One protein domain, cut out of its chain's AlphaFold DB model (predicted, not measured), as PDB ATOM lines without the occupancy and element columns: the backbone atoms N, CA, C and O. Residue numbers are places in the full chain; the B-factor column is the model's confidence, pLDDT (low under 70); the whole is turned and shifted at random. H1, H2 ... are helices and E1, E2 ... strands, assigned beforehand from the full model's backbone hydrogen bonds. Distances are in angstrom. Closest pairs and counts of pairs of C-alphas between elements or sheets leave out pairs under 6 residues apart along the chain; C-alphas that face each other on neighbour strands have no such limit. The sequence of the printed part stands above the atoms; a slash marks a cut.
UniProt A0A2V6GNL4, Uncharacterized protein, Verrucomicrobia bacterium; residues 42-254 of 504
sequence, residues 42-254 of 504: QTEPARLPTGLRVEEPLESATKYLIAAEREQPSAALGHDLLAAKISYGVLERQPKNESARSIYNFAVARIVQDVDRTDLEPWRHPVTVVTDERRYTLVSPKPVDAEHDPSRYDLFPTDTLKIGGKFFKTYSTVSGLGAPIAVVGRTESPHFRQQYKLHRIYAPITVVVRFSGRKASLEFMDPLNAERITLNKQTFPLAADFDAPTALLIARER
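Overview. This is residues 42 to 254 of the 504 residues of an uncharacterized protein of Verrucomicrobia bacterium (UniProt A0A2V6GNL4). A six-stranded sheet, curled like part of a barrel, has a bundle of three helices packed on one face, with H3 and H2 on the sheet and H1 on the far side of them; the short helix H4 covers part of the other face, at E5 and E6. A small two-stranded hairpin, E8 and E9, is a separate sheet, and the long link of residues 186 to 201 reaches 18 to 32 A from the mean of the C-alphas. The printed part has 213 residues, with four named helices and nine named strands in the order H1 H2 H3 E1 E2 E3 E4 E5 E6 E7 E8 E9 H4. The large sheet has the order E1 E2 E7 E6 E5 E3 and is mixed, and the class is mixed, helices and strands. The whole is compact, with a radius of gyration of the C-alphas of 17.0 A and spans of 53 by 39 by 36 A.

Along the chain. Begin at residues 42 to 57, which hold no named element, and find C-alpha 58 at (15.185, 35.470, 100.399), where H1 begins; it runs over residues 58 to 68. H2 follows, residues 73 to 93 and 30.3 A long, then H3, residues 98 to 117 and 28.6 A long. Next come the strands E1, residues 127 to 130, E2, 135 to 139, E3, 153 to 157, and E4, 161 to 164. Look then for E5, residues 179 to 185 and 18.8 A long, and for E6, the longest strand, which runs 31.9 A from C-alpha 202 at (29.059, 11.704, 80.314) to residue 212. E7 is residues 215 to 221, 18.8 A long, E8 is 228 to 231 and E9 is 234 to 237. H4, residues 243 to 253, ends with C-alpha 253 at (28.457, 11.414, 69.447).

Arrangement. Start with H1, H2 and H3, an up-and-down bundle, each helix running against the one before it. H1 and H2 form a helical hairpin and touch at a shallow tilt of 14 degrees, closest at the C-alphas of Ala 68 and Ala 76, 4.0 A apart. H2 and H3, also a hairpin, touch at a shallow tilt of 27 degrees, closest at the C-alphas of Ala 84 and Tyr 104, 4.8 A apart. Every O i to N i+4 pair is within hydrogen-bond range in H1, H3 and H4, and 15 of 17 are in H2. H2 and H3 are on the same face of the large sheet and H4 is on the opposite face, which gives three layers, helices on both faces of a sheet. H1 is not on it. The closest C-alphas of H3 and E5 are those of Asn 105 and Ala 179, 4.7 A apart. H4, at a height of 8.2 A over the sheet, lies over E5 and runs along the strands, at 20 degrees to E5 on the local plane; it is only just not over E6, on which 2 of its C-alphas fall. In the sheet, E1 and E2 are an antiparallel hairpin, with N 127 and O 138 2.9 A apart. E2 and E7 are parallel, with N 216 and O 137 2.9 A apart. E5, E6 and E7 make a meander, each strand the antiparallel neighbour of the one before, with N 181 and O 205 2.9 A apart and N 217 and O 210 2.8 A apart. E3, an edge strand, is antiparallel to E5, with N 154 and O 184 2.8 A apart. E4 pairs with no named strand, but its residues 161 to 162 pair with residues 42 to 43. E8 and E9 form a hairpin, with N 236 and O 229 2.8 A apart.

Size, cuts and confidence. Look for the two C-alphas farthest apart at Glu 56 and Gln 194, 55.3 A from each other. The printed part has no cut, and its long links are E2 to E3, E4 to E5 and E5 to E6. Its mean pLDDT is 91.4, and residues 133 and 170 are under 70.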
ATOM      1  N   GLN A  42      20.938  22.723  73.503       94.38
ATOM      2  CA  GLN A  42      21.305  24.127  73.343       94.38
ATOM      3  C   GLN A  42      21.617  24.708  74.718       94.38
ATOM      4  O   GLN A  42      20.920  24.402  75.683       94.38
ATOM      5  N   THR A  43      22.654  25.535  74.807       94.12
ATOM      6  CA  THR A  43      22.959  26.272  76.034       94.12
ATOM      7  C   THR A  43      22.302  27.644  75.961       94.12
ATOM      8  O   THR A  43      22.553  28.401  75.025       94.12
ATOM      9  N   GLU A  44      21.470  27.963  76.944       93.81
ATOM     10  CA  GLU A  44      20.843  29.270  77.122       93.81
ATOM     11  C   GLU A  44      21.311  29.880  78.459       93.81
ATOM     12  O   GLU A  44      21.649  29.143  79.392       93.81
ATOM     13  N   PRO A  45      21.362  31.220  78.589       90.31
ATOM     14  CA  PRO A  45      21.587  31.852  79.884       90.31
ATOM     15  C   PRO A  45      20.525  31.380  80.880       90.31
ATOM     16  O   PRO A  45      19.329  31.427  80.570       90.31
ATOM     17  N   ALA A  46      20.949  30.928  82.063       91.94
ATOM     18  CA  ALA A  46      19.987  30.537  83.083       91.94
ATOM     19  C   ALA A  46      19.199  31.760  83.548       91.94
ATOM     20  O   ALA A  46      19.679  32.892  83.507       91.94
ATOM     21  N   ARG A  47      17.979  31.509  84.007       90.44
ATOM     22  CA  ARG A  47      17.099  32.528  84.567       90.44
ATOM     23  C   ARG A  47      16.685  32.085  85.950       90.44
ATOM     24  O   ARG A  47      16.411  30.899  86.148       90.44
ATOM     25  N   LEU A  48      16.593  33.034  86.877       88.44
ATOM     26  CA  LEU A  48      15.994  32.758  88.176       88.44
ATOM     27  C   LEU A  48      14.618  32.089  87.998       88.44
ATOM     28  O   LEU A  48      13.829  32.533  87.154       88.44
ATOM     29  N   PRO A  49      14.303  31.045  88.788       84.50
ATOM     30  CA  PRO A  49      13.004  30.389  88.724       84.50
ATOM     31  C   PRO A  49      11.847  31.376  88.939       84.50
ATOM     32  O   PRO A  49      11.913  32.261  89.792       84.50
ATOM     33  N   THR A  50      10.764  31.217  88.179       84.44
ATOM     34  CA  THR A  50       9.552  32.035  88.319       84.44
ATOM     35  C   THR A  50       8.642  31.501  89.431       84.44
ATOM     36  O   THR A  50       8.740  30.344  89.837       84.44
ATOM     37  N   GLY A  51       7.744  32.345  89.953       80.81
ATOM     38  CA  GLY A  51       6.747  31.929  90.956       80.81
ATOM     39  C   GLY A  51       7.291  31.718  92.375       80.81
ATOM     40  O   GLY A  51       6.605  31.137  93.214       80.81
ATOM     41  N   LEU A  52       8.509  32.187  92.659       86.31
ATOM     42  CA  LEU A  52       9.101  32.115  93.992       86.31
ATOM     43  C   LEU A  52       8.352  33.034  94.965       86.31
ATOM     44  O   LEU A  52       8.108  34.204  94.678       86.31
ATOM     45  N   ARG A  53       8.036  32.516  96.156       85.06
ATOM     46  CA  ARG A  53       7.651  33.352  97.303       85.06
ATOM     47  C   ARG A  53       8.915  33.945  97.902       85.06
ATOM     48  O   ARG A  53       9.675  33.217  98.544       85.06
ATOM     49  N   VAL A  54       9.154  35.219  97.622       81.81
ATOM     50  CA  VAL A  54      10.368  35.940  98.003       81.81
ATOM     51  C   VAL A  54      10.009  36.929  99.109       81.81
ATOM     52  O   VAL A  54       9.581  38.045  98.848       81.81
ATOM     53  N   GLU A  55      10.147  36.473 100.349       87.25
ATOM     54  CA  GLU A  55      10.059  37.291 101.561       87.25
ATOM     55  C   GLU A  55      11.450  37.356 102.200       87.25
ATOM     56  O   GLU A  55      12.292  36.489 101.935       87.25
ATOM     57  N   GLU A  56      11.721  38.347 103.048       87.38
ATOM     58  CA  GLU A  56      12.988  38.394 103.785       87.38
ATOM     59  C   GLU A  56      13.202  37.088 104.594       87.38
ATOM     60  O   GLU A  56      12.291  36.622 105.285       87.38
ATOM     61  N   PRO A  57      14.389  36.449 104.519       91.12
ATOM     62  CA  PRO A  57      15.635  36.975 103.956       91.12
ATOM     63  C   PRO A  57      15.894  36.629 102.472       91.12
ATOM     64  O   PRO A  57      16.941  36.972 101.929       91.12
ATOM     65  N   LEU A  58      14.991  35.914 101.791       95.38
ATOM     66  CA  LEU A  58      15.185  35.470 100.399       95.38
ATOM     67  C   LEU A  58      15.155  36.622  99.384       95.38
ATOM     68  O   LEU A  58      15.712  36.484  98.293       95.38
ATOM     69  N   GLU A  59      14.548  37.757  99.736       94.81
ATOM     70  CA  GLU A  59      14.607  38.978  98.925       94.81
ATOM     71  C   GLU A  59      16.050  39.452  98.736       94.81
ATOM     72  O   GLU A  59      16.489  39.675  97.606       94.81
ATOM     73  N   SER A  60      16.823  39.492  99.821       94.44
ATOM     74  CA  SER A  60      18.250  39.814  99.787       94.44
ATOM     75  C   SER A  60      19.047  38.819  98.928       94.44
ATOM     76  O   SER A  60      19.860  39.231  98.102       94.44
ATOM     77  N   ALA A  61      18.766  37.514  99.039       95.94
ATOM     78  CA  ALA A  61      19.403  36.500  98.190       95.94
ATOM     79  C   ALA A  61      19.122  36.735  96.695       95.94
ATOM     80  O   ALA A  61      20.023  36.637  95.868       95.94
ATOM     81  N   THR A  62      17.886  37.097  96.354       94.94
ATOM     82  CA  THR A  62      17.476  37.361  94.968       94.94
ATOM     83  C   THR A  62      18.151  38.616  94.414       94.94
ATOM     84  O   THR A  62      18.589  38.616  93.266       94.94
ATOM     85  N   LYS A  63      18.305  39.667  95.232       94.31
ATOM     86  CA  LYS A  63      19.047  40.884  94.857       94.31
ATOM     87  C   LYS A  63      20.503  40.577  94.506       94.31
ATOM     88  O   LYS A  63      20.982  41.076  93.493       94.31
ATOM     89  N   TYR A  64      21.172  39.723  95.285       95.56
ATOM     90  CA  TYR A  64      22.534  39.289  94.965       95.56
ATOM     91  C   TYR A  64      22.607  38.530  93.639       95.56
ATOM     92  O   TYR A  64      23.463  38.849  92.823       95.56
ATOM     93  N   LEU A  65      21.687  37.597  93.378       95.44
ATOM     94  CA  LEU A  65      21.671  36.865  92.105       95.44
ATOM     95  C   LEU A  65      21.459  37.795  90.898       95.44
ATOM     96  O   LEU A  65      22.133  37.654  89.886       95.44
ATOM     97  N   ILE A  66      20.570  38.786  91.017       94.06
ATOM     98  CA  ILE A  66      20.344  39.785  89.958       94.06
ATOM     99  C   ILE A  66      21.585  40.666  89.747       94.06
ATOM    100  O   ILE A  66      21.880  41.048  88.614       94.06
ATOM    101  N   ALA A  67      22.305  41.014  90.818       93.62
ATOM    102  CA  ALA A  67      23.559  41.754  90.713       93.62
ATOM    103  C   ALA A  67      24.637  40.918  90.001       93.62
ATOM    104  O   ALA A  67      25.261  41.411  89.064       93.62
ATOM    105  N   ALA A  68      24.777  39.639  90.372       93.75
ATOM    106  CA  ALA A  68      25.751  38.711  89.799       93.75
ATOM    107  C   ALA A  68      25.658  38.611  88.266       93.75
ATOM    108  O   ALA A  68      26.684  38.586  87.590       93.75
ATOM    109  N   GLU A  69      24.446  38.644  87.695       91.50
ATOM    110  CA  GLU A  69      24.221  38.579  86.239       91.50
ATOM    111  C   GLU A  69      24.922  39.693  85.437       91.50
ATOM    112  O   GLU A  69      25.116  39.554  84.227       91.50
ATOM    113  N   ARG A  70      25.271  40.812  86.083       91.06
ATOM    114  CA  ARG A  70      25.858  42.002  85.442       91.06
ATOM    115  C   ARG A  70      27.332  42.204  85.781       91.06
ATOM    116  O   ARG A  70      27.942  43.141  85.270       91.06
ATOM    117  N   GLU A  71      27.882  41.349  86.632       91.88
ATOM    118  CA  GLU A  71      29.225  41.481  87.181       91.88
ATOM    119  C   GLU A  71      30.233  40.575  86.464       91.88
ATOM    120  O   GLU A  71      29.888  39.637  85.743       91.88
ATOM    121  N   GLN A  72      31.522  40.855  86.667       92.31
ATOM    122  CA  GLN A  72      32.569  39.931  86.229       92.31
ATOM    123  C   GLN A  72      32.533  38.643  87.071       92.31
ATOM    124  O   GLN A  72      32.219  38.721  88.260       92.31
ATOM    125  N   PRO A  73      32.943  37.479  86.524       91.38
ATOM    126  CA  PRO A  73      32.818  36.184  87.203       91.38
ATOM    127  C   PRO A  73      33.365  36.131  88.641       91.38
ATOM    128  O   PRO A  73      32.793  35.471  89.499       91.38
ATOM    129  N   SER A  74      34.447  36.853  88.955       89.94
ATOM    130  CA  SER A  74      34.993  36.888  90.322       89.94
ATOM    131  C   SER A  74      34.106  37.636  91.326       89.94
ATOM    132  O   SER A  74      34.067  37.253  92.494       89.94
ATOM    133  N   ALA A  75      33.417  38.696  90.893       92.44
ATOM    134  CA  ALA A  75      32.469  39.441  91.722       92.44
ATOM    135  C   ALA A  75      31.110  38.721  91.785       92.44
ATOM    136  O   ALA A  75      30.551  38.569  92.873       92.44
ATOM    137  N   ALA A  76      30.649  38.177  90.653       95.31
ATOM    138  CA  ALA A  76      29.467  37.320  90.566       95.31
ATOM    139  C   ALA A  76      29.552  36.130  91.539       95.31
ATOM    140  O   ALA A  76      28.665  35.973  92.379       95.31
ATOM    141  N   LEU A  77      30.698  35.434  91.581       96.38
ATOM    142  CA  LEU A  77      30.968  34.360  92.542       96.38
ATOM    143  C   LEU A  77      30.726  34.786  93.999       96.38
ATOM    144  O   LEU A  77      30.234  33.998  94.808       96.38
ATOM    145  N   GLY A  78      31.077  36.023  94.357       95.94
ATOM    146  CA  GLY A  78      30.829  36.571  95.689       95.94
ATOM    147  C   GLY A  78      29.340  36.727  95.991       95.94
ATOM    148  O   GLY A  78      28.880  36.301  97.056       95.94
ATOM    149  N   HIS A  79      28.583  37.293  95.055       96.50
ATOM    150  CA  HIS A  79      27.135  37.463  95.171       96.50
ATOM    151  C   HIS A  79      26.392  36.121  95.196       96.50
ATOM    152  O   HIS A  79      25.552  35.903  96.074       96.50
ATOM    153  N   ASP A  80      26.748  35.182  94.319       97.19
ATOM    154  CA  ASP A  80      26.150  33.846  94.285       97.19
ATOM    155  C   ASP A  80      26.435  33.068  95.575       97.19
ATOM    156  O   ASP A  80      25.554  32.397  96.121       97.19
ATOM    157  N   LEU A  81      27.638  33.217  96.140       96.94
ATOM    158  CA  LEU A  81      27.985  32.620  97.427       96.94
ATOM    159  C   LEU A  81      27.146  33.188  98.581       96.94
ATOM    160  O   LEU A  81      26.732  32.432  99.469       96.94
ATOM    161  N   LEU A  82      26.871  34.497  98.579       96.56
ATOM    162  CA  LEU A  82      25.987  35.128  99.564       96.56
ATOM    163  C   LEU A  82      24.538  34.663  99.403       96.56
ATOM    164  O   LEU A  82      23.913  34.294 100.401       96.56
ATOM    165  N   ALA A  83      24.024  34.606  98.173       97.00
ATOM    166  CA  ALA A  83      22.687  34.095  97.891       97.00
ATOM    167  C   ALA A  83      22.534  32.644  98.372       97.00
ATOM    168  O   ALA A  83      21.613  32.335  99.135       97.00
ATOM    169  N   ALA A  84      23.496  31.774  98.037       97.50
ATOM    170  CA  ALA A  84      23.528  30.396  98.513       97.50
ATOM    171  C   ALA A  84      23.551  30.327 100.048       97.50
ATOM    172  O   ALA A  84      22.817  29.533 100.634       97.50
ATOM    173  N   LYS A  85      24.340  31.173 100.723       96.44
ATOM    174  CA  LYS A  85      24.418  31.197 102.192       96.44
ATOM    175  C   LYS A  85      23.112  31.638 102.852       96.44
ATOM    176  O   LYS A  85      22.703  31.042 103.851       96.44
ATOM    177  N   ILE A  86      22.460  32.670 102.324       96.31
ATOM    178  CA  ILE A  86      21.183  33.162 102.849       96.31
ATOM    179  C   ILE A  86      20.119  32.070 102.719       96.31
ATOM    180  O   ILE A  86      19.472  31.711 103.707       96.31
ATOM    181  N   SER A  87      19.985  31.489 101.527       96.75
ATOM    182  CA  SER A  87      19.033  30.409 101.266       96.75
ATOM    183  C   SER A  87      19.331  29.161 102.092       96.75
ATOM    184  O   SER A  87      18.406  28.568 102.646       96.75
ATOM    185  N   TYR A  88      20.609  28.813 102.264       95.50
ATOM    186  CA  TYR A  88      21.050  27.756 103.173       95.50
ATOM    187  C   TYR A  88      20.513  27.999 104.589       95.50
ATOM    188  O   TYR A  88      19.834  27.133 105.132       95.50
ATOM    189  N   GLY A  89      20.710  29.198 105.150       94.94
ATOM    190  CA  GLY A  89      20.216  29.560 106.486       94.94
ATOM    191  C   GLY A  89      18.686  29.561 106.622       94.94
ATOM    192  O   GLY A  89      18.151  29.338 107.712       94.94
ATOM    193  N   VAL A  90      17.940  29.804 105.539       95.50
ATOM    194  CA  VAL A  90      16.479  29.602 105.531       95.50
ATOM    195  C   VAL A  90      16.147  28.117 105.581       95.50
ATOM    196  O   VAL A  90      15.325  27.727 106.404       95.50
ATOM    197  N   LEU A  91      16.818  27.279 104.787       94.75
ATOM    198  CA  LEU A  91      16.602  25.829 104.773       94.75
ATOM    199  C   LEU A  91      16.942  25.156 106.109       94.75
ATOM    200  O   LEU A  91      16.295  24.173 106.465       94.75
ATOM    201  N   GLU A  92      17.894  25.691 106.881       91.75
ATOM    202  CA  GLU A  92      18.176  25.192 108.237       91.75
ATOM    203  C   GLU A  92      16.970  25.339 109.173       91.75
ATOM    204  O   GLU A  92      16.696  24.456 109.986       91.75
ATOM    205  N   ARG A  93      16.249  26.460 109.057       92.56
ATOM    206  CA  ARG A  93      15.110  26.820 109.916       92.56
ATOM    207  C   ARG A  93      13.783  26.313 109.362       92.56
ATOM    208  O   ARG A  93      12.889  25.955 110.121       92.56
ATOM    209  N   GLN A  94      13.658  26.277 108.039       94.06
ATOM    210  CA  GLN A  94      12.457  25.917 107.296       94.06
ATOM    211  C   GLN A  94      12.805  24.921 106.172       94.06
ATOM    212  O   GLN A  94      12.820  25.284 104.995       94.06
ATOM    213  N   PRO A  95      13.032  23.634 106.490       92.44
ATOM    214  CA  PRO A  95      13.489  22.631 105.516       92.44
ATOM    215  C   PRO A  95      12.515  22.375 104.357       92.44
ATOM    216  O   PRO A  95      12.893  21.824 103.329       92.44
ATOM    217  N   LYS A  96      11.242  22.748 104.521       92.62
ATOM    218  CA  LYS A  96      10.198  22.600 103.499       92.62
ATOM    219  C   LYS A  96      10.023  23.849 102.624       92.62
ATOM    220  O   LYS A  96       9.120  23.872 101.799       92.62
ATOM    221  N   ASN A  97      10.838  24.890 102.813       94.81
ATOM    222  CA  ASN A  97      10.726  26.125 102.042       94.81
ATOM    223  C   ASN A  97      11.246  25.909 100.610       94.81
ATOM    224  O   ASN A  97      12.452  25.823 100.366       94.81
ATOM    225  N   GLU A  98      10.319  25.800  99.659       94.50
ATOM    226  CA  GLU A  98      10.644  25.509  98.263       94.50
ATOM    227  C   GLU A  98      11.365  26.668  97.576       94.50
ATOM    228  O   GLU A  98      12.309  26.416  96.832       94.50
ATOM    229  N   SER A  99      11.001  27.921  97.881       96.12
ATOM    230  CA  SER A  99      11.695  29.097  97.345       96.12
ATOM    231  C   SER A  99      13.163  29.109  97.754       96.12
ATOM    232  O   SER A  99      14.039  29.311  96.918       96.12
ATOM    233  N   ALA A 100      13.444  28.839  99.033       96.50
ATOM    234  CA  ALA A 100      14.806  28.771  99.542       96.50
ATOM    235  C   ALA A 100      15.609  27.665  98.850       96.50
ATOM    236  O   ALA A 100      16.753  27.891  98.473       96.50
ATOM    237  N   ARG A 101      15.004  26.491  98.625       96.38
ATOM    238  CA  ARG A 101      15.644  25.382  97.903       96.38
ATOM    239  C   ARG A 101      15.938  25.745  96.448       96.38
ATOM    240  O   ARG A 101      17.040  25.480  95.982       96.38
ATOM    241  N   SER A 102      14.992  26.371  95.753       96.44
ATOM    242  CA  SER A 102      15.165  26.790  94.359       96.44
ATOM    243  C   SER A 102      16.258  27.851  94.208       96.44
ATOM    244  O   SER A 102      17.126  27.702  93.355       96.44
ATOM    245  N   ILE A 103      16.265  28.873  95.071       98.00
ATOM    246  CA  ILE A 103      17.304  29.918  95.079       98.00
ATOM    247  C   ILE A 103      18.666  29.317  95.442       98.00
ATOM    248  O   ILE A 103      19.654  29.619  94.783       98.00
ATOM    249  N   TYR A 104      18.723  28.422  96.436       97.94
ATOM    250  CA  TYR A 104      19.957  27.729  96.807       97.94
ATOM    251  C   TYR A 104      20.527  26.917  95.638       97.94
ATOM    252  O   TYR A 104      21.697  27.078  95.305       97.94
ATOM    253  N   ASN A 105      19.715  26.073  94.993       98.12
ATOM    254  CA  ASN A 105      20.171  25.252  93.871       98.12
ATOM    255  C   ASN A 105      20.647  26.126  92.698       98.12
ATOM    256  O   ASN A 105      21.699  25.848  92.130       98.12
ATOM    257  N   PHE A 106      19.917  27.202  92.378       98.19
ATOM    258  CA  PHE A 106      20.304  28.154  91.333       98.19
ATOM    259  C   PHE A 106      21.636  28.847  91.655       98.19
ATOM    260  O   PHE A 106      22.541  28.864  90.825       98.19
ATOM    261  N   ALA A 107      21.794  29.351  92.883       98.38
ATOM    262  CA  ALA A 107      23.024  29.997  93.335       98.38
ATOM    263  C   ALA A 107      24.225  29.037  93.288       98.38
ATOM    264  O   ALA A 107      25.288  29.393  92.793       98.38
ATOM    265  N   VAL A 108      24.060  27.784  93.733       98.56
ATOM    266  CA  VAL A 108      25.127  26.772  93.659       98.56
ATOM    267  C   VAL A 108      25.505  26.450  92.211       98.56
ATOM    268  O   VAL A 108      26.688  26.296  91.914       98.56
ATOM    269  N   ALA A 109      24.533  26.399  91.299       98.31
ATOM    270  CA  ALA A 109      24.787  26.217  89.873       98.31
ATOM    271  C   ALA A 109      25.641  27.361  89.291       98.31
ATOM    272  O   ALA A 109      26.566  27.103  88.517       98.31
ATOM    273  N   ARG A 110      25.375  28.612  89.702       97.75
ATOM    274  CA  ARG A 110      26.180  29.777  89.302       97.75
ATOM    275  C   ARG A 110      27.585  29.753  89.908       97.75
ATOM    276  O   ARG A 110      28.544  29.923  89.168       97.75
ATOM    277  N   ILE A 111      27.730  29.399  91.193       98.12
ATOM    278  CA  ILE A 111      29.045  29.215  91.843       98.12
ATOM    279  C   ILE A 111      29.922  28.249  91.038       98.12
ATOM    280  O   ILE A 111      31.091  28.538  90.801       98.12
ATOM    281  N   VAL A 112      29.374  27.109  90.602       97.38
ATOM    282  CA  VAL A 112      30.111  26.141  89.768       97.38
ATOM    283  C   VAL A 112      30.523  26.763  88.435       97.38
ATOM    284  O   VAL A 112      31.665  26.600  88.011       97.38
ATOM    285  N   GLN A 113      29.609  27.492  87.790       95.19
ATOM    286  CA  GLN A 113      29.872  28.162  86.522       95.19
ATOM    287  C   GLN A 113      30.972  29.228  86.640       95.19
ATOM    288  O   GLN A 113      31.832  29.314  85.767       95.19
ATOM    289  N   ASP A 114      30.969  30.020  87.707       95.44
ATOM    290  CA  ASP A 114      31.959  31.073  87.908       95.44
ATOM    291  C   ASP A 114      33.316  30.522  88.335       95.44
ATOM    292  O   ASP A 114      34.336  31.029  87.875       95.44
ATOM    293  N   VAL A 115      33.349  29.449  89.133       95.38
ATOM    294  CA  VAL A 115      34.585  28.706  89.435       95.38
ATOM    295  C   VAL A 115      35.244  28.203  88.147       95.38
ATOM    296  O   VAL A 115      36.441  28.414  87.971       95.38
ATOM    297  N   ASP A 116      34.474  27.616  87.225       91.81
ATOM    298  CA  ASP A 116      34.991  27.153  85.926       91.81
ATOM    299  C   ASP A 116      35.453  28.327  85.038       91.81
ATOM    300  O   ASP A 116      36.559  28.312  84.503       91.81
ATOM    301  N   ARG A 117      34.669  29.411  84.948       91.62
ATOM    302  CA  ARG A 117      35.007  30.606  84.144       91.62
ATOM    303  C   ARG A 117      36.227  31.381  84.637       91.62
ATOM    304  O   ARG A 117      36.809  32.139  83.865       91.62
ATOM    305  N   THR A 118      36.569  31.247  85.913       92.31
ATOM    306  CA  THR A 118      37.719  31.915  86.540       92.31
ATOM    307  C   THR A 118      38.927  30.996  86.703       92.31
ATOM    308  O   THR A 118      39.926  31.435  87.271       92.31
ATOM    309  N   ASP A 119      38.851  29.756  86.202       92.06
ATOM    310  CA  ASP A 119      39.899  28.731  86.320       92.06
ATOM    311  C   ASP A 119      40.339  28.497  87.779       92.06
ATOM    312  O   ASP A 119      41.511  28.306  88.106       92.06
ATOM    313  N   LEU A 120      39.375  28.570  88.704       95.00
ATOM    314  CA  LEU A 120      39.610  28.332  90.120       95.00
ATOM    315  C   LEU A 120      39.552  26.834  90.428       95.00
ATOM    316  O   LEU A 120      38.616  26.135  90.050       95.00
ATOM    317  N   GLU A 121      40.498  26.355  91.237       95.31
ATOM    318  CA  GLU A 121      40.561  24.949  91.653       95.31
ATOM    319  C   GLU A 121      40.483  24.807  93.189       95.31
ATOM    320  O   GLU A 121      41.480  24.470  93.844       95.31
ATOM    321  N   PRO A 122      39.304  25.030  93.816       96.56
ATOM    322  CA  PRO A 122      39.137  24.960  95.274       96.56
ATOM    323  C   PRO A 122      39.443  23.578  95.884       96.56
ATOM    324  O   PRO A 122      39.593  23.459  97.103       96.56
ATOM    325  N   TRP A 123      39.530  22.532  95.056       95.81
ATOM    326  CA  TRP A 123      39.951  21.174  95.429       95.81
ATOM    327  C   TRP A 123      41.476  20.996  95.496       95.81
ATOM    328  O   TRP A 123      41.953  20.032  96.100       95.81
ATOM    329  N   ARG A 124      42.262  21.918  94.921       95.62
ATOM    330  CA  ARG A 124      43.725  21.957  95.076       95.62
ATOM    331  C   ARG A 124      44.138  22.888  96.205       95.62
ATOM    332  O   ARG A 124      44.922  22.490  97.073       95.62
ATOM    333  N   HIS A 125      43.592  24.104  96.212       95.44
ATOM    334  CA  HIS A 125      43.968  25.160  97.149       95.44
ATOM    335  C   HIS A 125      42.738  25.944  97.627       95.44
ATOM    336  O   HIS A 125      41.834  26.187  96.833       95.44
ATOM    337  N   PRO A 126      42.683  26.381  98.900       97.06
ATOM    338  CA  PRO A 126      41.622  27.270  99.362       97.06
ATOM    339  C   PRO A 126      41.585  28.577  98.563       97.06
ATOM    340  O   PRO A 126      42.606  29.251  98.428       97.06
ATOM    341  N   VAL A 127      40.400  28.969  98.099       96.94
ATOM    342  CA  VAL A 127      40.183  30.203  97.336       96.94
ATOM    343  C   VAL A 127      39.559  31.262  98.237       96.94
ATOM    344  O   VAL A 127      38.595  30.997  98.957       96.94
ATOM    345  N   THR A 128      40.092  32.484  98.205       96.62
ATOM    346  CA  THR A 128      39.470  33.622  98.899       96.62
ATOM    347  C   THR A 128      38.447  34.278  97.984       96.62
ATOM    348  O   THR A 128      38.809  34.799  96.937       96.62
ATOM    349  N   VAL A 129      37.186  34.295  98.410       95.56
ATOM    350  CA  VAL A 129      36.090  34.976  97.716       95.56
ATOM    351  C   VAL A 129      35.780  36.266  98.465       95.56
ATOM    352  O   VAL A 129      35.493  36.247  99.669       95.56
ATOM    353  N   VAL A 130      35.893  37.397  97.775       90.81
ATOM    354  CA  VAL A 130      35.568  38.716  98.328       90.81
ATOM    355  C   VAL A 130      34.097  38.999  98.053       90.81
ATOM    356  O   VAL A 130      33.639  38.817  96.933       90.81
ATOM    357  N   THR A 131      33.363  39.423  99.077       86.38
ATOM    358  CA  THR A 131      31.979  39.891  98.952       86.38
ATOM    359  C   THR A 131      31.867  41.302  99.521       86.38
ATOM    360  O   THR A 131      32.735  41.716 100.299       86.38
ATOM    361  N   ASP A 132      30.792  42.017  99.182       76.19
ATOM    362  CA  ASP A 132      30.533  43.395  99.644       76.19
ATOM    363  C   ASP A 132      30.574  43.524 101.169       76.19
ATOM    364  O   ASP A 132      30.953  44.552 101.726       76.19
ATOM    365  N   GLU A 133      30.191  42.452 101.858       68.44
ATOM    366  CA  GLU A 133      30.120  42.431 103.307       68.44
ATOM    367  C   GLU A 133      31.430  41.944 103.938       68.44
ATOM    368  O   GLU A 133      31.878  42.518 104.936       68.44
ATOM    369  N   ARG A 134      32.009  40.829 103.446       83.88
ATOM    370  CA  ARG A 134      33.099  40.079 104.116       83.88
ATOM    371  C   ARG A 134      33.896  39.185 103.148       83.88
ATOM    372  O   ARG A 134      33.492  38.899 102.033       83.88
ATOM    373  N   ARG A 135      35.034  38.655 103.617       92.88
ATOM    374  CA  ARG A 135      35.799  37.607 102.911       92.88
ATOM    375  C   ARG A 135      35.356  36.207 103.330       92.88
ATOM    376  O   ARG A 135      35.242  35.939 104.532       92.88
ATOM    377  N   TYR A 136      35.180  35.328 102.350       95.00
ATOM    378  CA  TYR A 136      34.894  33.905 102.512       95.00
ATOM    379  C   TYR A 136      36.048  33.054 101.989       95.00
ATOM    380  O   TYR A 136      36.812  33.477 101.124       95.00
ATOM    381  N   THR A 137      36.164  31.836 102.511       97.62
ATOM    382  CA  THR A 137      37.102  30.833 102.000       97.62
ATOM    383  C   THR A 137      36.310  29.708 101.354       97.62
ATOM    384  O   THR A 137      35.612  28.970 102.052       97.62
ATOM    385  N   LEU A 138      36.423  29.585 100.034       98.12
ATOM    386  CA  LEU A 138      35.871  28.485  99.259       98.12
ATOM    387  C   LEU A 138      36.887  27.340  99.223       98.12
ATOM    388  O   LEU A 138      38.055  27.534  98.891       98.12
ATOM    389  N   VAL A 139      36.444  26.146  99.592       98.06
ATOM    390  CA  VAL A 139      37.238  24.916  99.534       98.06
ATOM    391  C   VAL A 139      36.411  23.802  98.915       98.06
ATOM    392  O   VAL A 139      35.185  23.867  98.918       98.06
ATOM    393  N   SER A 140      37.069  22.751  98.453       97.38
ATOM    394  CA  SER A 140      36.424  21.504  98.054       97.38
ATOM    395  C   SER A 140      37.228  20.312  98.591       97.38
ATOM    396  O   SER A 140      38.437  20.454  98.822       97.38
ATOM    397  N   PRO A 141      36.602  19.151  98.856       95.19
ATOM    398  CA  PRO A 141      37.342  17.927  99.141       95.19
ATOM    399  C   PRO A 141      38.363  17.620  98.039       95.19
ATOM    400  O   PRO A 141      38.111  17.853  96.858       95.19
ATOM    401  N   LYS A 142      39.522  17.077  98.423       94.50
ATOM    402  CA  LYS A 142      40.514  16.631  97.440       94.50
ATOM    403  C   LYS A 142      39.949  15.456  96.628       94.50
ATOM    404  O   LYS A 142      39.315  14.588  97.235       94.50
ATOM    405  N   PRO A 143      40.217  15.381  95.312       92.12
ATOM    406  CA  PRO A 143      39.823  14.238  94.502       92.12
ATOM    407  C   PRO A 143      40.415  12.947  95.068       92.12
ATOM    408  O   PRO A 143      41.595  12.907  95.425       92.12
ATOM    409  N   VAL A 144      39.599  11.898  95.163       89.50
ATOM    410  CA  VAL A 144      40.042  10.583  95.661       89.50
ATOM    411  C   VAL A 144      40.872   9.821  94.626       89.50
ATOM    412  O   VAL A 144      41.721   9.011  94.987       89.50
ATOM    413  N   ASP A 145      40.651  10.110  93.346       87.56
ATOM    414  CA  ASP A 145      41.413   9.606  92.211       87.56
ATOM    415  C   ASP A 145      41.312  10.593  91.033       87.56
ATOM    416  O   ASP A 145      40.686  11.651  91.128       87.56
ATOM    417  N   ALA A 146      41.931  10.241  89.905       86.25
ATOM    418  CA  ALA A 146      41.914  11.075  88.713       86.25
ATOM    419  C   ALA A 146      40.523  11.197  88.064       86.25
ATOM    420  O   ALA A 146      40.298  12.171  87.362       86.25
ATOM    421  N   GLU A 147      39.606  10.236  88.199       83.06
ATOM    422  CA  GLU A 147      38.240  10.339  87.641       83.06
ATOM    423  C   GLU A 147      37.335  11.252  88.474       83.06
ATOM    424  O   GLU A 147      36.308  11.711  87.990       83.06
ATOM    425  N   HIS A 148      37.736  11.559  89.704       88.75
ATOM    426  CA  HIS A 148      37.037  12.504  90.568       88.75
ATOM    427  C   HIS A 148      37.666  13.908  90.556       88.75
ATOM    428  O   HIS A 148      37.234  14.750  91.338       88.75
ATOM    429  N   ASP A 149      38.681  14.176  89.718       91.56
ATOM    430  CA  ASP A 149      39.269  15.518  89.561       91.56
ATOM    431  C   ASP A 149      38.385  16.380  88.639       91.56
ATOM    432  O   ASP A 149      38.331  16.100  87.434       91.56
ATOM    433  N   PRO A 150      37.709  17.430  89.154       92.69
ATOM    434  CA  PRO A 150      36.803  18.245  88.350       92.69
ATOM    435  C   PRO A 150      37.482  18.937  87.160       92.69
ATOM    436  O   PRO A 150      36.819  19.168  86.153       92.69
ATOM    437  N   SER A 151      38.798  19.196  87.208       92.12
ATOM    438  CA  SER A 151      39.525  19.880  86.120       92.12
ATOM    439  C   SER A 151      39.550  19.097  84.798       92.12
ATOM    440  O   SER A 151      39.847  19.645  83.729       92.12
ATOM    441  N   ARG A 152      39.219  17.801  84.842       92.44
ATOM    442  CA  ARG A 152      39.160  16.917  83.669       92.44
ATOM    443  C   ARG A 152      37.829  16.979  82.925       92.44
ATOM    444  O   ARG A 152      37.686  16.305  81.897       92.44
ATOM    445  N   TYR A 153      36.869  17.752  83.422       93.62
ATOM    446  CA  TYR A 153      35.502  17.769  82.927       93.62
ATOM    447  C   TYR A 153      35.056  19.180  82.560       93.62
ATOM    448  O   TYR A 153      35.389  20.151  83.227       93.62
ATOM    449  N   ASP A 154      34.252  19.268  81.509       94.06
ATOM    450  CA  ASP A 154      33.399  20.421  81.265       94.06
ATOM    451  C   ASP A 154      32.133  20.259  82.111       94.06
ATOM    452  O   ASP A 154      31.491  19.201  82.079       94.06
ATOM    453  N   LEU A 155      31.783  21.296  82.870       95.31
ATOM    454  CA  LEU A 155      30.666  21.289  83.810       95.31
ATOM    455  C   LEU A 155      29.490  22.075  83.219       95.31
ATOM    456  O   LEU A 155      29.588  23.277  82.992       95.31
ATOM    457  N   PHE A 156      28.362  21.405  82.983       96.38
ATOM    458  CA  PHE A 156      27.151  22.021  82.437       96.38
ATOM    459  C   PHE A 156      26.041  22.053  83.488       96.38
ATOM    460  O   PHE A 156      25.362  21.037  83.673       96.38
ATOM    461  N   PRO A 157      25.817  23.190  84.174       97.50
ATOM    462  CA  PRO A 157      24.616  23.371  84.977       97.50
ATOM    463  C   PRO A 157      23.362  23.077  84.157       97.50
ATOM    464  O   PRO A 157      23.178  23.665  83.087       97.50
ATOM    465  N   THR A 158      22.516  22.145  84.602       96.31
ATOM    466  CA  THR A 158      21.450  21.636  83.722       96.31
ATOM    467  C   THR A 158      20.319  22.644  83.503       96.31
ATOM    468  O   THR A 158      19.636  22.583  82.488       96.31
ATOM    469  N   ASP A 159      20.202  23.651  84.369       95.31
ATOM    470  CA  ASP A 159      19.327  24.825  84.220       95.31
ATOM    471  C   ASP A 159      19.766  25.801  83.103       95.31
ATOM    472  O   ASP A 159      19.029  26.727  82.771       95.31
ATOM    473  N   THR A 160      20.944  25.592  82.502       96.06
ATOM    474  CA  THR A 160      21.386  26.271  81.267       96.06
ATOM    475  C   THR A 160      21.109  25.448  80.012       96.06
ATOM    476  O   THR A 160      21.351  25.922  78.904       96.06
ATOM    477  N   LEU A 161      20.640  24.203  80.148       95.38
ATOM    478  CA  LEU A 161      20.480  23.287  79.027       95.38
ATOM    479  C   LEU A 161      19.023  23.225  78.579       95.38
ATOM    480  O   LEU A 161      18.120  22.869  79.331       95.38
ATOM    481  N   LYS A 162      18.810  23.487  77.295       93.75
ATOM    482  CA  LYS A 162      17.550  23.227  76.614       93.75
ATOM    483  C   LYS A 162      17.679  21.955  75.799       93.75
ATOM    484  O   LYS A 162      18.384  21.913  74.787       93.75
ATOM    485  N   ILE A 163      17.009  20.915  76.278       93.12
ATOM    486  CA  ILE A 163      17.085  19.565  75.726       93.12
ATOM    487  C   ILE A 163      15.806  19.238  74.961       93.12
ATOM    488  O   ILE A 163      14.703  19.605  75.359       93.12
ATOM    489  N   GLY A 164      15.967  18.550  73.836       90.69
ATOM    490  CA  GLY A 164      14.869  18.078  73.005       90.69
ATOM    491  C   GLY A 164      15.308  16.940  72.092       90.69
ATOM    492  O   GLY A 164      16.333  16.297  72.320       90.69
ATOM    493  N   GLY A 165      14.543  16.699  71.032       88.00
ATOM    494  CA  GLY A 165      14.781  15.604  70.093       88.00
ATOM    495  C   GLY A 165      13.895  14.389  70.360       88.00
ATOM    496  O   GLY A 165      13.075  14.364  71.277       88.00
ATOM    497  N   LYS A 166      14.023  13.374  69.502       84.12
ATOM    498  CA  LYS A 166      13.092  12.235  69.466       84.12
ATOM    499  C   LYS A 166      13.061  11.428  70.770       84.12
ATOM    500  O   LYS A 166      12.000  10.907  71.109       84.12
ATOM    501  N   PHE A 167      14.193  11.311  71.467       80.62
ATOM    502  CA  PHE A 167      14.311  10.516  72.694       80.62
ATOM    503  C   PHE A 167      13.961  11.285  73.971       80.62
ATOM    504  O   PHE A 167      13.649  10.659  74.975       80.62
ATOM    505  N   PHE A 168      13.922  12.617  73.923       85.25
ATOM    506  CA  PHE A 168      13.712  13.474  75.095       85.25
ATOM    507  C   PHE A 168      12.334  14.141  75.055       85.25
ATOM    508  O   PHE A 168      12.198  15.351  75.211       85.25
ATOM    509  N   LYS A 169      11.294  13.337  74.793       77.62
ATOM    510  CA  LYS A 169       9.887  13.774  74.893       77.62
ATOM    511  C   LYS A 169       9.411  13.858  76.344       77.62
ATOM    512  O   LYS A 169       8.519  14.637  76.658       77.62
ATOM    513  N   THR A 170       9.995  13.028  77.199       68.81
ATOM    514  CA  THR A 170       9.828  13.014  78.652       68.81
ATOM    515  C   THR A 170      11.191  13.267  79.277       68.81
ATOM    516  O   THR A 170      12.192  12.836  78.706       68.81
ATOM    517  N   TYR A 171      11.216  13.963  80.413       75.69
ATOM    518  CA  TYR A 171      12.451  14.369  81.075       75.69
ATOM    519  C   TYR A 171      12.471  13.888  82.529       75.69
ATOM    520  O   TYR A 171      11.537  14.164  83.285       75.69
ATOM    521  N   SER A 172      13.511  13.152  82.909       71.19
ATOM    522  CA  SER A 172      13.630  12.456  84.191       71.19
ATOM    523  C   SER A 172      14.562  13.207  85.138       71.19
ATOM    524  O   SER A 172      15.785  13.065  85.088       71.19
ATOM    525  N   THR A 173      13.973  13.985  86.045       86.00
ATOM    526  CA  THR A 173      14.702  14.703  87.098       86.00
ATOM    527  C   THR A 173      14.218  14.308  88.484       86.00
ATOM    528  O   THR A 173      13.071  13.907  88.688       86.00
ATOM    529  N   VAL A 174      15.108  14.442  89.461       86.12
ATOM    530  CA  VAL A 174      14.785  14.323  90.882       86.12
ATOM    531  C   VAL A 174      14.821  15.719  91.479       86.12
ATOM    532  O   VAL A 174      15.867  16.366  91.517       86.12
ATOM    533  N   SER A 175      13.677  16.189  91.973       91.44
ATOM    534  CA  SER A 175      13.628  17.415  92.768       91.44
ATOM    535  C   SER A 175      14.262  17.174  94.137       91.44
ATOM    536  O   SER A 175      13.887  16.248  94.856       91.44
ATOM    537  N   GLY A 176      15.200  18.031  94.534       94.19
ATOM    538  CA  GLY A 176      15.968  17.833  95.758       94.19
ATOM    539  C   GLY A 176      16.865  19.014  96.099       94.19
ATOM    540  O   GLY A 176      16.713  20.104  95.548       94.19
ATOM    541  N   LEU A 177      17.781  18.798  97.037       96.81
ATOM    542  CA  LEU A 177      18.808  19.768  97.407       96.81
ATOM    543  C   LEU A 177      20.059  19.575  96.535       96.81
ATOM    544  O   LEU A 177      20.497  18.441  96.345       96.81
ATOM    545  N   GLY A 178      20.639  20.681  96.069       97.62
ATOM    546  CA  GLY A 178      21.849  20.729  95.249       97.62
ATOM    547  C   GLY A 178      21.589  21.118  93.796       97.62
ATOM    548  O   GLY A 178      20.468  21.016  93.303       97.62
ATOM    549  N   ALA A 179      22.634  21.583  93.119       98.19
ATOM    550  CA  ALA A 179      22.615  21.919  91.703       98.19
ATOM    551  C   ALA A 179      22.963  20.680  90.865       98.19
ATOM    552  O   ALA A 179      24.091  20.192  90.975       98.19
ATOM    553  N   PRO A 180      22.050  20.158  90.028       98.06
ATOM    554  CA  PRO A 180      22.404  19.139  89.051       98.06
ATOM    555  C   PRO A 180      23.325  19.732  87.980       98.06
ATOM    556  O   PRO A 180      23.034  20.781  87.401       98.06
ATOM    557  N   ILE A 181      24.428  19.045  87.707       97.88
ATOM    558  CA  ILE A 181      25.396  19.397  86.670       97.88
ATOM    559  C   ILE A 181      25.596  18.155  85.798       97.88
ATOM    560  O   ILE A 181      25.809  17.052  86.306       97.88
ATOM    561  N   ALA A 182      25.553  18.317  84.481       96.31
ATOM    562  CA  ALA A 182      26.016  17.290  83.562       96.31
ATOM    563  C   ALA A 182      27.512  17.491  83.306       96.31
ATOM    564  O   ALA A 182      27.930  18.582  82.922       96.31
ATOM    565  N   VAL A 183      28.321  16.451  83.509       94.56
ATOM    566  CA  VAL A 183      29.766  16.516  83.248       94.56
ATOM    567  C   VAL A 183      30.118  15.826  81.943       94.56
ATOM    568  O   VAL A 183      29.591  14.751  81.646       94.56
ATOM    569  N   VAL A 184      31.032  16.427  81.180       94.06
ATOM    570  CA  VAL A 184      31.589  15.830  79.959       94.06
ATOM    571  C   VAL A 184      33.108  15.780  80.046       94.06
ATOM    572  O   VAL A 184      33.753  16.795  80.271       94.06
ATOM    573  N   GLY A 185      33.698  14.601  79.858       92.69
ATOM    574  CA  GLY A 185      35.153  14.438  79.886       92.69
ATOM    575  C   GLY A 185      35.847  15.208  78.756       92.69
ATOM    576  O   GLY A 185      35.559  14.985  77.573       92.69
ATOM    577  N   ARG A 186      36.814  16.063  79.116       92.06
ATOM    578  CA  ARG A 186      37.625  16.851  78.165       92.06
ATOM    579  C   ARG A 186      38.499  15.965  77.279       92.06
ATOM    580  O   ARG A 186      38.708  16.252  76.100       92.06
ATOM    581  N   THR A 187      38.960  14.839  77.821       88.69
ATOM    582  CA  THR A 187      39.784  13.855  77.112       88.69
ATOM    583  C   THR A 187      39.057  12.535  76.925       88.69
ATOM    584  O   THR A 187      38.231  12.138  77.750       88.69
ATOM    585  N   GLU A 188      39.429  11.811  75.876       85.44
ATOM    586  CA  GLU A 188      38.990  10.431  75.703       85.44
ATOM    587  C   GLU A 188      39.655   9.501  76.717       85.44
ATOM    588  O   GLU A 188      40.773   9.740  77.174       85.44
ATOM    589  N   SER A 189      38.953   8.432  77.080       78.88
ATOM    590  CA  SER A 189      39.499   7.397  77.949       78.88
ATOM    591  C   SER A 189      40.457   6.504  77.144       78.88
ATOM    592  O   SER A 189      40.001   5.779  76.257       78.88
ATOM    593  N   PRO A 190      41.771   6.486  77.446       77.06
ATOM    594  CA  PRO A 190      42.773   5.774  76.639       77.06
ATOM    595  C   PRO A 190      42.594   4.244  76.627       77.06
ATOM    596  O   PRO A 190      43.169   3.557  75.784       77.06
ATOM    597  N   HIS A 191      41.769   3.694  77.528       80.19
ATOM    598  CA  HIS A 191      41.479   2.258  77.645       80.19
ATOM    599  C   HIS A 191      39.975   1.956  77.656       80.19
ATOM    600  O   HIS A 191      39.517   1.018  78.318       80.19
ATOM    601  N   PHE A 192      39.183   2.769  76.950       80.12
ATOM    602  CA  PHE A 192      37.725   2.679  77.003       80.12
ATOM    603  C   PHE A 192      37.194   1.284  76.629       80.12
ATOM    604  O   PHE A 192      36.301   0.780  77.303       80.12
ATOM    605  N   ARG A 193      37.788   0.597  75.642       77.62
ATOM    606  CA  ARG A 193      37.348  -0.752  75.235       77.62
ATOM    607  C   ARG A 193      37.619  -1.809  76.294       77.62
ATOM    608  O   ARG A 193      36.726  -2.578  76.625       77.62
ATOM    609  N   GLN A 194      38.839  -1.841  76.831       78.94
ATOM    610  CA  GLN A 194      39.249  -2.825  77.839       78.94
ATOM    611  C   GLN A 194      38.444  -2.662  79.131       78.94
ATOM    612  O   GLN A 194      38.217  -3.625  79.856       78.94
ATOM    613  N   GLN A 195      38.003  -1.435  79.410       74.12
ATOM    614  CA  GLN A 195      37.231  -1.099  80.595       74.12
ATOM    615  C   GLN A 195      35.727  -0.992  80.322       74.12
ATOM    616  O   GLN A 195      35.001  -0.585  81.226       74.12
ATOM    617  N   TYR A 196      35.229  -1.316  79.125       76.06
ATOM    618  CA  TYR A 196      33.813  -1.147  78.767       76.06
ATOM    619  C   TYR A 196      33.271   0.251  79.135       76.06
ATOM    620  O   TYR A 196      32.206   0.378  79.744       76.06
ATOM    621  N   LYS A 197      34.052   1.302  78.872       76.56
ATOM    622  CA  LYS A 197      33.699   2.712  79.088       76.56
ATOM    623  C   LYS A 197      33.326   3.364  77.760       76.56
ATOM    624  O   LYS A 197      33.732   2.907  76.694       76.56
ATOM    625  N   LEU A 198      32.572   4.456  77.839       78.44
ATOM    626  CA  LEU A 198      32.374   5.349  76.699       78.44
ATOM    627  C   LEU A 198      33.718   5.988  76.314       78.44
ATOM    628  O   LEU A 198      34.601   6.137  77.164       78.44
ATOM    629  N   HIS A 199      33.858   6.388  75.046       82.12
ATOM    630  CA  HIS A 199      35.029   7.135  74.572       82.12
ATOM    631  C   HIS A 199      35.280   8.372  75.437       82.12
ATOM    632  O   HIS A 199      36.418   8.640  75.809       82.12
ATOM    633  N   ARG A 200      34.209   9.071  75.824       88.44
ATOM    634  CA  ARG A 200      34.213  10.187  76.773       88.44
ATOM    635  C   ARG A 200      33.224   9.916  77.891       88.44
ATOM    636  O   ARG A 200      32.208   9.259  77.683       88.44
ATOM    637  N   ILE A 201      33.524  10.424  79.079       88.00
ATOM    638  CA  ILE A 201      32.609  10.328  80.214       88.00
ATOM    639  C   ILE A 201      31.486  11.343  80.013       88.00
ATOM    640  O   ILE A 201      31.759  12.510  79.746       88.00
ATOM    641  N   TYR A 202      30.252  10.881  80.176       90.69
ATOM    642  CA  TYR A 202      29.059  11.704  80.314       90.69
ATOM    643  C   TYR A 202      28.362  11.222  81.579       90.69
ATOM    644  O   TYR A 202      27.957  10.061  81.634       90.69
ATOM    645  N   ALA A 203      28.288  12.058  82.611       90.25
ATOM    646  CA  ALA A 203      27.747  11.633  83.899       90.25
ATOM    647  C   ALA A 203      26.913  12.733  84.569       90.25
ATOM    648  O   ALA A 203      27.190  13.921  84.378       90.25
ATOM    649  N   PRO A 204      25.887  12.352  85.344       93.19
ATOM    650  CA  PRO A 204      25.192  13.273  86.222       93.19
ATOM    651  C   PRO A 204      26.004  13.450  87.505       93.19
ATOM    652  O   PRO A 204      26.475  12.474  88.084       93.19
ATOM    653  N   ILE A 205      26.127  14.682  87.981       95.50
ATOM    654  CA  ILE A 205      26.598  14.978  89.334       95.50
ATOM    655  C   ILE A 205      25.647  15.980  89.983       95.50
ATOM    656  O   ILE A 205      24.933  16.720  89.302       95.50
ATOM    657  N   THR A 206      25.700  16.059  91.303       97.75
ATOM    658  CA  THR A 206      25.001  17.085  92.069       97.75
ATOM    659  C   THR A 206      26.004  17.829  92.918       97.75
ATOM    660  O   THR A 206      26.736  17.219  93.694       97.75
ATOM    661  N   VAL A 207      26.034  19.149  92.788       98.06
ATOM    662  CA  VAL A 207      26.920  19.996  93.581       98.06
ATOM    663  C   VAL A 207      26.142  20.639  94.718       98.06
ATOM    664  O   VAL A 207      25.024  21.124  94.536       98.06
ATOM    665  N   VAL A 208      26.732  20.648  95.908       97.88
ATOM    666  CA  VAL A 208      26.192  21.323  97.092       97.88
ATOM    667  C   VAL A 208      27.263  22.201  97.722       97.88
ATOM    668  O   VAL A 208      28.453  21.907  97.640       97.88
ATOM    669  N   VAL A 209      26.841  23.273  98.387       97.62
ATOM    670  CA  VAL A 209      27.725  24.122  99.193       97.62
ATOM    671  C   VAL A 209      27.318  24.048 100.659       97.62
ATOM    672  O   VAL A 209      26.191  24.409 101.015       97.62
ATOM    673  N   ARG A 210      28.235  23.605 101.524       95.94
ATOM    674  CA  ARG A 210      28.057  23.640 102.984       95.94
ATOM    675  C   ARG A 210      28.765  24.835 103.590       95.94
ATOM    676  O   ARG A 210      29.908  25.124 103.245       95.94
ATOM    677  N   PHE A 211      28.119  25.483 104.551       94.69
ATOM    678  CA  PHE A 211      28.679  26.646 105.229       94.69
ATOM    679  C   PHE A 211      29.048  26.326 106.676       94.69
ATOM    680  O   PHE A 211      28.247  25.791 107.434       94.69
ATOM    681  N   SER A 212      30.262  26.714 107.072       93.12
ATOM    682  CA  SER A 212      30.720  26.721 108.464       93.12
ATOM    683  C   SER A 212      31.365  28.073 108.758       93.12
ATOM    684  O   SER A 212      32.535  28.316 108.450       93.12
ATOM    685  N   GLY A 213      30.578  28.999 109.306       90.94
ATOM    686  CA  GLY A 213      30.996  30.386 109.510       90.94
ATOM    687  C   GLY A 213      31.267  31.111 108.184       90.94
ATOM    688  O   GLY A 213      30.334  31.471 107.459       90.94
ATOM    689  N   ARG A 214      32.550  31.362 107.887       93.25
ATOM    690  CA  ARG A 214      33.020  31.983 106.628       93.25
ATOM    691  C   ARG A 214      33.683  30.994 105.665       93.25
ATOM    692  O   ARG A 214      34.198  31.399 104.628       93.25
ATOM    693  N   LYS A 215      33.674  29.707 106.003       96.62
ATOM    694  CA  LYS A 215      34.137  28.638 105.124       96.62
ATOM    695  C   LYS A 215      32.953  28.089 104.331       96.62
ATOM    696  O   LYS A 215      31.950  27.715 104.937       96.62
ATOM    697  N   ALA A 216      33.090  28.038 103.012       97.38
ATOM    698  CA  ALA A 216      32.161  27.396 102.092       97.38
ATOM    699  C   ALA A 216      32.827  26.147 101.498       97.38
ATOM    700  O   ALA A 216      33.924  26.235 100.952       97.38
ATOM    701  N   SER A 217      32.196  24.987 101.651       97.69
ATOM    702  CA  SER A 217      32.669  23.693 101.149       97.69
ATOM    703  C   SER A 217      31.840  23.294  99.935       97.69
ATOM    704  O   SER A 217      30.664  22.977 100.096       97.69
ATOM    705  N   LEU A 218      32.434  23.357  98.744       97.62
ATOM    706  CA  LEU A 218      31.854  22.908  97.480       97.62
ATOM    707  C   LEU A 218      32.049  21.392  97.352       97.62
ATOM    708  O   LEU A 218      33.179  20.917  97.236       97.62
ATOM    709  N   GLU A 219      30.965  20.629  97.397       96.44
ATOM    710  CA  GLU A 219      30.981  19.165  97.414       96.44
ATOM    711  C   GLU A 219      30.293  18.610  96.167       96.44
ATOM    712  O   GLU A 219      29.150  18.954  95.871       96.44
ATOM    713  N   PHE A 220      31.001  17.732  95.456       95.44
ATOM    714  CA  PHE A 220      30.524  17.032  94.267       95.44
ATOM    715  C   PHE A 220      30.004  15.654  94.680       95.44
ATOM    716  O   PHE A 220      30.731  14.870  95.289       95.44
ATOM    717  N   MET A 221      28.744  15.362  94.375       93.56
ATOM    718  CA  MET A 221      28.081  14.115  94.749       93.56
ATOM    719  C   MET A 221      27.638  13.349  93.504       93.56
ATOM    720  O   MET A 221      27.120  13.947  92.565       93.56
ATOM    721  N   ASP A 222      27.804  12.026  93.516       90.44
ATOM    722  CA  ASP A 222      27.260  11.141  92.484       90.44
ATOM    723  C   ASP A 222      25.820  10.726  92.861       90.44
ATOM    724  O   ASP A 222      25.641   9.931  93.796       90.44
ATOM    725  N   PRO A 223      24.785  11.228  92.158       89.00
ATOM    726  CA  PRO A 223      23.392  10.899  92.440       89.00
ATOM    727  C   PRO A 223      23.027   9.454  92.098       89.00
ATOM    728  O   PRO A 223      21.981   8.970  92.528       89.00
ATOM    729  N   LEU A 224      23.877   8.732  91.362       81.38
ATOM    730  CA  LEU A 224      23.713   7.298  91.187       81.38
ATOM    731  C   LEU A 224      24.138   6.538  92.440       81.38
ATOM    732  O   LEU A 224      23.596   5.461  92.657       81.38
ATOM    733  N   ASN A 225      25.037   7.068  93.275       81.19
ATOM    734  CA  ASN A 225      25.493   6.429  94.517       81.19
ATOM    735  C   ASN A 225      24.761   6.934  95.770       81.19
ATOM    736  O   ASN A 225      24.622   6.185  96.738       81.19
ATOM    737  N   ALA A 226      24.274   8.177  95.759       84.06
ATOM    738  CA  ALA A 226      23.568   8.788  96.879       84.06
ATOM    739  C   ALA A 226      22.213   9.368  96.448       84.06
ATOM    740  O   ALA A 226      22.146  10.350  95.721       84.06
ATOM    741  N   GLU A 227      21.117   8.815  96.968       84.88
ATOM    742  CA  GLU A 227      19.759   9.320  96.693       84.88
ATOM    743  C   GLU A 227      19.349  10.476  97.621       84.88
ATOM    744  O   GLU A 227      18.371  11.189  97.379       84.88
ATOM    745  N   ARG A 228      20.056  10.637  98.745       89.06
ATOM    746  CA  ARG A 228      19.711  11.582  99.808       89.06
ATOM    747  C   ARG A 228      20.949  12.280 100.340       89.06
ATOM    748  O   ARG A 228      22.027  11.698 100.401       89.06
ATOM    749  N   ILE A 229      20.750  13.503 100.813       92.62
ATOM    750  CA  ILE A 229      21.766  14.296 101.489       92.62
ATOM    751  C   ILE A 229      21.240  14.795 102.829       92.62
ATOM    752  O   ILE A 229      20.112  15.277 102.944       92.62
ATOM    753  N   THR A 230      22.082  14.704 103.852       91.19
ATOM    754  CA  THR A 230      21.814  15.330 105.144       91.19
ATOM    755  C   THR A 230      22.450  16.714 105.181       91.19
ATOM    756  O   THR A 230      23.669  16.855 105.057       91.19
ATOM    757  N   LEU A 231      21.626  17.740 105.364       84.25
ATOM    758  CA  LEU A 231      22.053  19.097 105.678       84.25
ATOM    759  C   LEU A 231      21.687  19.365 107.140       84.25
ATOM    760  O   LEU A 231      20.510  19.377 107.509       84.25
ATOM    761  N   ASN A 232      22.704  19.509 107.990       76.62
ATOM    762  CA  ASN A 232      22.574  19.556 109.449       76.62
ATOM    763  C   ASN A 232      21.871  18.317 110.031       76.62
ATOM    764  O   ASN A 232      22.468  17.249 110.095       76.62
ATOM    765  N   LYS A 233      20.610  18.454 110.461       82.31
ATOM    766  CA  LYS A 233      19.780  17.373 111.029       82.31
ATOM    767  C   LYS A 233      18.637  16.946 110.103       82.31
ATOM    768  O   LYS A 233      17.795  16.148 110.500       82.31
ATOM    769  N   GLN A 234      18.575  17.504 108.897       87.31
ATOM    770  CA  GLN A 234      17.471  17.307 107.964       87.31
ATOM    771  C   GLN A 234      17.957  16.562 106.732       87.31
ATOM    772  O   GLN A 234      19.049  16.822 106.229       87.31
ATOM    773  N   THR A 235      17.149  15.617 106.254       90.25
ATOM    774  CA  THR A 235      17.516  14.770 105.117       90.25
ATOM    775  C   THR A 235      16.645  15.084 103.915       90.25
ATOM    776  O   THR A 235      15.441  14.823 103.918       90.25
ATOM    777  N   PHE A 236      17.281  15.557 102.855       92.44
ATOM    778  CA  PHE A 236      16.663  15.933 101.595       92.44
ATOM    779  C   PHE A 236      16.911  14.835 100.554       92.44
ATOM    780  O   PHE A 236      17.950  14.174 100.618       92.44
ATOM    781  N   PRO A 237      16.002  14.624  99.586       92.19
ATOM    782  CA  PRO A 237      16.389  14.004  98.323       92.19
ATOM    783  C   PRO A 237      17.548  14.797  97.710       92.19
ATOM    784  O   PRO A 237      17.549  16.031  97.782       92.19
ATOM    785  N   LEU A 238      18.531  14.108  97.138       94.69
ATOM    786  CA  LEU A 238      19.577  14.761  96.358       94.69
ATOM    787  C   LEU A 238      18.983  15.137  94.996       94.69
ATOM    788  O   LEU A 238      18.357  14.296  94.351       94.69
ATOM    789  N   ALA A 239      19.112  16.399  94.582       96.62
ATOM    790  CA  ALA A 239      18.636  16.807  93.260       96.62
ATOM    791  C   ALA A 239      19.431  16.069  92.181       96.62
ATOM    792  O   ALA A 239      20.632  15.902  92.349       96.62
ATOM    793  N   ALA A 240      18.812  15.653  91.081       93.25
ATOM    794  CA  ALA A 240      19.530  14.968  90.008       93.25
ATOM    795  C   ALA A 240      18.857  15.181  88.655       93.25
ATOM    796  O   ALA A 240      17.638  15.341  88.571       93.25
ATOM    797  N   ASP A 241      19.661  15.127  87.603       94.50
ATOM    798  CA  ASP A 241      19.210  15.174  86.221       94.50
ATOM    799  C   ASP A 241      19.951  14.091  85.427       94.50
ATOM    800  O   ASP A 241      21.137  14.222  85.122       94.50
ATOM    801  N   PHE A 242      19.261  12.980  85.167       87.12
ATOM    802  CA  PHE A 242      19.840  11.805  84.505       87.12
ATOM    803  C   PHE A 242      19.771  11.899  82.974       87.12
ATOM    804  O   PHE A 242      20.509  11.203  82.266       87.12
ATOM    805  N   ASP A 243      18.924  12.788  82.460       90.00
ATOM    806  CA  ASP A 243      18.680  12.928  81.031       90.00
ATOM    807  C   ASP A 243      19.667  13.907  80.392       90.00
ATOM    808  O   ASP A 243      20.133  13.642  79.284       90.00
ATOM    809  N   ALA A 244      20.077  14.969  81.093       94.81
ATOM    810  CA  ALA A 244      21.076  15.925  80.608       94.81
ATOM    811  C   ALA A 244      22.385  15.298  80.082       94.81
ATOM    812  O   ALA A 244      22.744  15.556  78.925       94.81
ATOM    813  N   PRO A 245      23.116  14.461  80.851       92.88
ATOM    814  CA  PRO A 245      24.343  13.834  80.354       92.88
ATOM    815  C   PRO A 245      24.076  12.886  79.176       92.88
ATOM    816  O   PRO A 245      24.879  12.818  78.245       92.88
ATOM    817  N   THR A 246      22.930  12.201  79.167       90.19
ATOM    818  CA  THR A 246      22.527  11.299  78.078       90.19
ATOM    819  C   THR A 246      22.205  12.075  76.796       90.19
ATOM    820  O   THR A 246      22.594  11.668  75.699       90.19
ATOM    821  N   ALA A 247      21.543  13.228  76.915       92.69
ATOM    822  CA  ALA A 247      21.259  14.121  75.798       92.69
ATOM    823  C   ALA A 247      22.548  14.695  75.205       92.69
ATOM    824  O   ALA A 247      22.708  14.701  73.983       92.69
ATOM    825  N   LEU A 248      23.490  15.114  76.058       93.75
ATOM    826  CA  LEU A 248      24.820  15.564  75.639       93.75
ATOM    827  C   LEU A 248      25.585  14.459  74.906       93.75
ATOM    828  O   LEU A 248      26.130  14.725  73.835       93.75
ATOM    829  N   LEU A 249      25.572  13.228  75.430       90.88
ATOM    830  CA  LEU A 249      26.171  12.059  74.781       90.88
ATOM    831  C   LEU A 249      25.617  11.874  73.365       90.88
ATOM    832  O   LEU A 249      26.373  11.833  72.398       90.88
ATOM    833  N   ILE A 250      24.295  11.795  73.218       89.44
ATOM    834  CA  ILE A 250      23.672  11.539  71.914       89.44
ATOM    835  C   ILE A 250      23.911  12.706  70.946       89.44
ATOM    836  O   ILE A 250      24.257  12.475  69.788       89.44
ATOM    837  N   ALA A 251      23.762  13.951  71.406       90.81
ATOM    838  CA  ALA A 251      23.918  15.132  70.560       90.81
ATOM    839  C   ALA A 251      25.364  15.332  70.068       90.81
ATOM    840  O   ALA A 251      25.560  15.822  68.948       90.81
ATOM    841  N   ARG A 252      26.365  14.955  70.880       89.31
ATOM    842  CA  ARG A 252      27.791  15.050  70.528       89.31
ATOM    843  C   ARG A 252      28.276  13.858  69.705       89.31
ATOM    844  O   ARG A 252      28.902  14.071  68.672       89.31
ATOM    845  N   GLU A 253      27.962  12.629  70.116       84.19
ATOM    846  CA  GLU A 253      28.457  11.414  69.447       84.19
ATOM    847  C   GLU A 253      27.687  11.081  68.155       84.19
ATOM    848  O   GLU A 253      28.217  10.398  67.279       84.19
ATOM    849  N   ARG A 254      26.444  11.569  68.011       84.12
ATOM    850  CA  ARG A 254      25.584  11.408  66.819       84.12
ATOM    851  C   ARG A 254      25.546   9.974  66.262       84.12
ATOM    852  O   ARG A 254      25.876   9.758  65.084       84.12
TER     853      ARG A 254